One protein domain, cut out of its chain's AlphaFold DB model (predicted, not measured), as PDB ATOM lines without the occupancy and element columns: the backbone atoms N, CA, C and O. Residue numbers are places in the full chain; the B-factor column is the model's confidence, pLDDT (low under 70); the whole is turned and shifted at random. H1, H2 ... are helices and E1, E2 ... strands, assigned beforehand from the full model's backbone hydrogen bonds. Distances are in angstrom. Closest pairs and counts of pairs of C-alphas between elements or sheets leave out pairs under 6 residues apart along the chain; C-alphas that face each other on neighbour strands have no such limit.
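AT A GLANCE: This is residues 2 to 54 of the 255 residues of an uncharacterized protein of Mycobacterium heckeshornense (UniProt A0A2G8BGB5). The hairpin E1 and E2 packs on one side of the longer helix H2, which forms the middle, and H1 crosses the other side of H2. The printed part has 53 residues, with H1, H2, E1 and E2 in chain order; the class is mixed, helices and strands, and the sheet E1 - E2 is antiparallel. It is compact, radius of gyration of the C-alphas 10.1 A, spanning 27 by 23 by 19 A.

IN THESE COORDINATES: Find E1 at residues 43 to 46 and E2 at 50 to 53, ending at C-alpha 53 (10.738, 24.893, -5.215). H2, residues 22 to 34, runs 18.4 A; H1, residues 6 to 14, runs 12.3 A from C-alpha 6 (14.338, 43.509, 10.581).

HOW THE PARTS SIT: In the hairpin, N 44 and O 52 are 2.9 A apart, within hydrogen-bond range. The closest C-alphas of H2 and E2, Ala 27 and Val 51, are 5.5 A apart; those of H2 and E1, Ala 27 and Val 45, 6.8 A. With residues 24 to 28 alone, H2 touches H1, about perpendicular at 74 degrees; the closest C-alphas, Ile 12 and Val 28, are 7.2 A apart. H1 is apart from E1 and E2. In H1 and H2 every O i to N i+4 pair is within hydrogen-bond range.

THE WHOLE: The farthest C-alphas, Glu 6 and Thr 54, are 27.0 A apart. The printed part has no cut and no long link; pLDDT is under 70 at residues 2 to 3 and 47 to 49.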
ATOM      1  N   GLY A   2      13.493  30.712  14.000       55.66
ATOM      2  CA  GLY A   2      13.511  31.967  14.763       55.66
ATOM      3  C   GLY A   2      12.434  32.940  14.276       55.66
ATOM      4  O   GLY A   2      11.888  32.763  13.185       55.66
ATOM      5  N   ALA A   3      12.108  33.948  15.085       67.12
ATOM      6  CA  ALA A   3      11.241  35.037  14.647       67.12
ATOM      7  C   ALA A   3      11.897  35.792  13.476       67.12
ATOM      8  O   ALA A   3      13.114  35.954  13.459       67.12
ATOM      9  N   PHE A   4      11.091  36.235  12.508       72.00
ATOM     10  CA  PHE A   4      11.570  37.107  11.430       72.00
ATOM     11  C   PHE A   4      12.040  38.426  12.038       72.00
ATOM     12  O   PHE A   4      11.279  39.059  12.774       72.00
ATOM     13  N   ASP A   5      13.266  38.821  11.726       81.19
ATOM     14  CA  ASP A   5      13.860  40.065  12.200       81.19
ATOM     15  C   ASP A   5      13.743  41.193  11.152       81.19
ATOM     16  O   ASP A   5      13.087  41.083  10.106       81.19
ATOM     17  N   GLU A   6      14.339  42.342  11.465       82.56
ATOM     18  CA  GLU A   6      14.338  43.509  10.581       82.56
ATOM     19  C   GLU A   6      15.164  43.271   9.305       82.56
ATOM     20  O   GLU A   6      14.814  43.769   8.231       82.56
ATOM     21  N   THR A   7      16.210  42.442   9.386       77.88
ATOM     22  CA  THR A   7      17.011  42.024   8.232       77.88
ATOM     23  C   THR A   7      16.165  41.220   7.248       77.88
ATOM     24  O   THR A   7      16.179  41.514   6.050       77.88
ATOM     25  N   ASP A   8      15.347  40.289   7.739       75.06
ATOM     26  CA  ASP A   8      14.425  39.516   6.905       75.06
ATOM     27  C   ASP A   8      13.372  40.390   6.234       75.06
ATOM     28  O   ASP A   8      13.059  40.213   5.057       75.06
ATOM     29  N   THR A   9      12.848  41.373   6.963       81.31
ATOM     30  CA  THR A   9      11.859  42.317   6.430       81.31
ATOM     31  C   THR A   9      12.430  43.124   5.262       81.31
ATOM     32  O   THR A   9      11.750  43.330   4.254       81.31
ATOM     33  N   ASN A  10      13.687  43.557   5.372       78.81
ATOM     34  CA  ASN A  10      14.369  44.301   4.318       78.81
ATOM     35  C   ASN A  10      14.711  43.417   3.114       78.81
ATOM     36  O   ASN A  10      14.532  43.856   1.978       78.81
ATOM     37  N   LEU A  11      15.119  42.165   3.344       72.38
ATOM     38  CA  LEU A  11      15.366  41.195   2.278       72.38
ATOM     39  C   LEU A  11      14.091  40.899   1.476       72.38
ATOM     40  O   LEU A  11      14.117  40.943   0.249       72.38
ATOM     41  N   ILE A  12      12.964  40.659   2.155       77.69
ATOM     42  CA  ILE A  12      11.668  40.418   1.503       77.69
ATOM     43  C   ILE A  12      11.293  41.609   0.608       77.69
ATOM     44  O   ILE A  12      10.981  41.423  -0.567       77.69
ATOM     45  N   ARG A  13      11.406  42.841   1.122       79.00
ATOM     46  CA  ARG A  13      11.130  44.055   0.334       79.00
ATOM     47  C   ARG A  13      12.070  44.210  -0.859       79.00
ATOM     48  O   ARG A  13      11.617  44.593  -1.932       79.00
ATOM     49  N   TYR A  14      13.359  43.917  -0.681       75.06
ATOM     50  CA  TYR A  14      14.353  43.987  -1.754       75.06
ATOM     51  C   TYR A  14      14.024  43.030  -2.907       75.06
ATOM     52  O   TYR A  14      14.196  43.378  -4.070       75.06
ATOM     53  N   LEU A  15      13.469  41.857  -2.591       71.75
ATOM     54  CA  LEU A  15      13.002  40.871  -3.568       71.75
ATOM     55  C   LEU A  15      11.656  41.241  -4.222       71.75
ATOM     56  O   LEU A  15      11.111  40.450  -4.988       71.75
ATOM     57  N   GLY A  16      11.104  42.423  -3.925       75.69
ATOM     58  CA  GLY A  16       9.805  42.868  -4.433       75.69
ATOM     59  C   GLY A  16       8.612  42.151  -3.795       75.69
ATOM     60  O   GLY A  16       7.507  42.210  -4.333       75.69
ATOM     61  N   LEU A  17       8.829  41.473  -2.668       79.19
ATOM     62  CA  LEU A  17       7.810  40.741  -1.924       79.19
ATOM     63  C   LEU A  17       7.262  41.593  -0.763       79.19
ATOM     64  O   LEU A  17       7.883  42.565  -0.319       79.19
ATOM     65  N   ASP A  18       6.088  41.236  -0.246       83.25
ATOM     66  CA  ASP A  18       5.431  41.927   0.861       83.25
ATOM     67  C   ASP A  18       5.665  41.181   2.190       83.25
ATOM     68  O   ASP A  18       5.079  40.123   2.424       83.25
ATOM     69  N   PRO A  19       6.449  41.739   3.134       83.31
ATOM     70  CA  PRO A  19       6.730  41.091   4.418       83.31
ATOM     71  C   PRO A  19       5.499  40.921   5.313       83.31
ATOM     72  O   PRO A  19       5.585  40.251   6.341       83.31
ATOM     73  N   ARG A  20       4.354  41.515   4.958       84.75
ATOM     74  CA  ARG A  20       3.082  41.322   5.665       84.75
ATOM     75  C   ARG A  20       2.313  40.102   5.158       84.75
ATOM     76  O   ARG A  20       1.446  39.617   5.882       84.75
ATOM     77  N   LYS A  21       2.619  39.600   3.958       83.75
ATOM     78  CA  LYS A  21       1.943  38.440   3.367       83.75
ATOM     79  C   LYS A  21       2.554  37.133   3.881       83.75
ATOM     80  O   LYS A  21       3.771  36.948   3.780       83.75
ATOM     81  N   PRO A  22       1.750  36.212   4.442       80.88
ATOM     82  CA  PRO A  22       2.245  34.921   4.916       80.88
ATOM     83  C   PRO A  22       2.979  34.106   3.844       80.88
ATOM     84  O   PRO A  22       3.966  33.450   4.163       80.88
ATOM     85  N   GLU A  23       2.543  34.172   2.585       77.56
ATOM     86  CA  GLU A  23       3.125  33.431   1.459       77.56
ATOM     87  C   GLU A  23       4.550  33.905   1.143       77.56
ATOM     88  O   GLU A  23       5.457  33.095   0.953       77.56
ATOM     89  N   ASP A  24       4.769  35.218   1.175       80.69
ATOM     90  CA  ASP A  24       6.069  35.841   0.919       80.69
ATOM     91  C   ASP A  24       7.054  35.567   2.067       80.69
ATOM     92  O   ASP A  24       8.238  35.297   1.848       80.69
ATOM     93  N   ARG A  25       6.556  35.538   3.310       83.12
ATOM     94  CA  ARG A  25       7.343  35.093   4.469       83.12
ATOM     95  C   ARG A  25       7.684  33.609   4.380       83.12
ATOM     96  O   ARG A  25       8.822  33.230   4.655       83.12
ATOM     97  N   ALA A  26       6.733  32.769   3.975       80.19
ATOM     98  CA  ALA A  26       6.975  31.347   3.767       80.19
ATOM     99  C   ALA A  26       8.067  31.122   2.708       80.19
ATOM    100  O   ALA A  26       8.931  30.275   2.913       80.19
ATOM    101  N   ALA A  27       8.110  31.927   1.639       80.62
ATOM    102  CA  ALA A  27       9.150  31.832   0.614       80.62
ATOM    103  C   ALA A  27      10.554  32.034   1.197       80.62
ATOM    104  O   ALA A  27      11.453  31.226   0.964       80.62
ATOM    105  N   VAL A  28      10.731  33.057   2.035       82.12
ATOM    106  CA  VAL A  28      12.013  33.313   2.707       82.12
ATOM    107  C   VAL A  28      12.357  32.230   3.726       82.12
ATOM    108  O   VAL A  28      13.512  31.811   3.797       82.12
ATOM    109  N   ALA A  29      11.378  31.719   4.477       83.69
ATOM    110  CA  ALA A  29      11.598  30.600   5.396       83.69
ATOM    111  C   ALA A  29      12.120  29.350   4.665       83.69
ATOM    112  O   ALA A  29      13.038  28.685   5.147       83.69
ATOM    113  N   VAL A  30      11.575  29.063   3.483       84.25
ATOM    114  CA  VAL A  30      11.985  27.944   2.624       84.25
ATOM    115  C   VAL A  30      13.384  28.170   2.073       84.25
ATOM    116  O   VAL A  30      14.214  27.261   2.135       84.25
ATOM    117  N   CYS A  31      13.683  29.392   1.621       86.31
ATOM    118  CA  CYS A  31      15.029  29.739   1.185       86.31
ATOM    119  C   CYS A  31      16.063  29.538   2.289       86.31
ATOM    120  O   CYS A  31      17.104  28.933   2.046       86.31
ATOM    121  N   LYS A  32      15.758  29.955   3.520       84.56
ATOM    122  CA  LYS A  32      16.644  29.741   4.670       84.56
ATOM    123  C   LYS A  32      16.824  28.265   5.007       84.56
ATOM    124  O   LYS A  32      17.942  27.848   5.285       84.56
ATOM    125  N   HIS A  33      15.744  27.485   4.994       84.56
ATOM    126  CA  HIS A  33      15.792  26.077   5.382       84.56
ATOM    127  C   HIS A  33      16.658  25.242   4.431       84.56
ATOM    128  O   HIS A  33      17.500  24.474   4.882       84.56
ATOM    129  N   TYR A  34      16.490  25.438   3.122       83.56
ATOM    130  CA  TYR A  34      17.201  24.663   2.105       83.56
ATOM    131  C   TYR A  34      18.478  25.347   1.585       83.56
ATOM    132  O   TYR A  34      19.235  24.751   0.816       83.56
ATOM    133  N   GLY A  35      18.764  26.587   1.995       86.81
ATOM    134  CA  GLY A  35      19.858  27.396   1.446       86.81
ATOM    135  C   GLY A  35      19.626  27.758  -0.024       86.81
ATOM    136  O   GLY A  35      20.534  27.644  -0.851       86.81
ATOM    137  N   PHE A  36      18.386  28.099  -0.372       89.25
ATOM    138  CA  PHE A  36      18.042  28.554  -1.713       89.25
ATOM    139  C   PHE A  36      18.328  30.035  -1.902       89.25
ATOM    140  O   PHE A  36      18.198  30.836  -0.979       89.25
ATOM    141  N   ASP A  37      18.679  30.373  -3.140       85.31
ATOM    142  CA  ASP A  37      18.904  31.737  -3.571       85.31
ATOM    143  C   ASP A  37      17.672  32.198  -4.368       85.31
ATOM    144  O   ASP A  37      17.375  31.633  -5.431       85.31
ATOM    145  N   PRO A  38      16.914  33.186  -3.862       78.19
ATOM    146  CA  PRO A  38      15.754  33.714  -4.566       78.19
ATOM    147  C   PRO A  38      16.132  34.463  -5.855       78.19
ATOM    148  O   PRO A  38      15.313  34.517  -6.771       78.19
ATOM    149  N   LEU A  39      17.360  34.986  -5.983       81.56
ATOM    150  CA  LEU A  39      17.835  35.642  -7.209       81.56
ATOM    151  C   LEU A  39      18.058  34.633  -8.338       81.56
ATOM    152  O   LEU A  39      17.797  34.937  -9.501       81.56
ATOM    153  N   LEU A  40      18.464  33.411  -7.987       83.75
ATOM    154  CA  LEU A  40      18.589  32.289  -8.921       83.75
ATOM    155  C   LEU A  40      17.259  31.559  -9.153       83.75
ATOM    156  O   LEU A  40      17.229  30.530  -9.822       83.75
ATOM    157  N   LYS A  41      16.147  32.074  -8.606       82.31
ATOM    158  CA  LYS A  41      14.803  31.490  -8.737       82.31
ATOM    159  C   LYS A  41      14.735  30.020  -8.319       82.31
ATOM    160  O   LYS A  41      13.918  29.257  -8.834       82.31
ATOM    161  N   HIS A  42      15.545  29.617  -7.344       88.62
ATOM    162  CA  HIS A  42      15.429  28.297  -6.720       88.62
ATOM    163  C   HIS A  42      14.064  28.111  -6.033       88.62
ATOM    164  O   HIS A  42      13.571  26.990  -5.901       88.62
ATOM    165  N   VAL A  43      13.441  29.224  -5.632       85.94
ATOM    166  CA  VAL A  43      12.085  29.296  -5.090       85.94
ATOM    167  C   VAL A  43      11.305  30.385  -5.821       85.94
ATOM    168  O   VAL A  43      11.851  31.451  -6.105       85.94
ATOM    169  N   VAL A  44      10.028  30.135  -6.101       82.38
ATOM    170  CA  VAL A  44       9.091  31.132  -6.640       82.38
ATOM    171  C   VAL A  44       7.794  31.140  -5.834       82.38
ATOM    172  O   VAL A  44       7.396  30.118  -5.277       82.38
ATOM    173  N   VAL A  45       7.120  32.290  -5.779       77.94
ATOM    174  CA  VAL A  45       5.774  32.413  -5.203       77.94
ATOM    175  C   VAL A  45       4.781  32.536  -6.346       77.94
ATOM    176  O   VAL A  45       4.845  33.489  -7.123       77.94
ATOM    177  N   ILE A  46       3.865  31.576  -6.464       73.81
ATOM    178  CA  ILE A  46       2.781  31.647  -7.445       73.81
ATOM    179  C   ILE A  46       1.544  32.212  -6.740       73.81
ATOM    180  O   ILE A  46       1.123  31.663  -5.711       73.81
ATOM    181  N   PRO A  47       0.919  33.277  -7.280       63.19
ATOM    182  CA  PRO A  47      -0.299  33.839  -6.711       63.19
ATOM    183  C   PRO A  47      -1.354  32.760  -6.453       63.19
ATOM    184  O   PRO A  47      -1.603  31.912  -7.310       63.19
ATOM    185  N   ARG A  48      -1.966  32.788  -5.262       66.00
ATOM    186  CA  ARG A  48      -2.995  31.831  -4.789       66.00
ATOM    187  C   ARG A  48      -2.547  30.375  -4.646       66.00
ATOM    188  O   ARG A  48      -3.320  29.569  -4.143       66.00
ATOM    189  N   SER A  49      -1.328  30.052  -5.060       66.19
ATOM    190  CA  SER A  49      -0.836  28.678  -5.112       66.19
ATOM    191  C   SER A  49       0.336  28.476  -4.136       66.19
ATOM    192  O   SER A  49       0.652  27.345  -3.780       66.19
ATOM    193  N   GLY A  50       0.946  29.554  -3.634       72.00
ATOM    194  CA  GLY A  50       1.912  29.522  -2.534       72.00
ATOM    195  C   GLY A  50       3.367  29.457  -2.994       72.00
ATOM    196  O   GLY A  50       3.719  29.988  -4.045       72.00
ATOM    197  N   VAL A  51       4.220  28.848  -2.171       80.38
ATOM    198  CA  VAL A  51       5.672  28.755  -2.387       80.38
ATOM    199  C   VAL A  51       6.021  27.473  -3.132       80.38
ATOM    200  O   VAL A  51       5.555  26.398  -2.766       80.38
ATOM    201  N   TYR A  52       6.904  27.590  -4.120       80.06
ATOM    202  CA  TYR A  52       7.352  26.493  -4.967       80.06
ATOM    203  C   TYR A  52       8.853  26.411  -4.989       80.06
ATOM    204  O   TYR A  52       9.526  27.411  -5.220       80.06
ATOM    205  N   ILE A  53       9.358  25.195  -4.863       86.88
ATOM    206  CA  ILE A  53      10.738  24.893  -5.215       86.88
ATOM    207  C   ILE A  53      10.753  24.630  -6.718       86.88
ATOM    208  O   ILE A  53       9.893  23.918  -7.236       86.88
ATOM    209  N   THR A  54      11.674  25.252  -7.441       88.50
ATOM    210  CA  THR A  54      11.825  25.025  -8.882       88.50
ATOM    211  C   THR A  54      12.738  23.830  -9.138       88.50
ATOM    212  O   THR A  54      13.457  23.379  -8.244       88.50
TER     213      THR A  54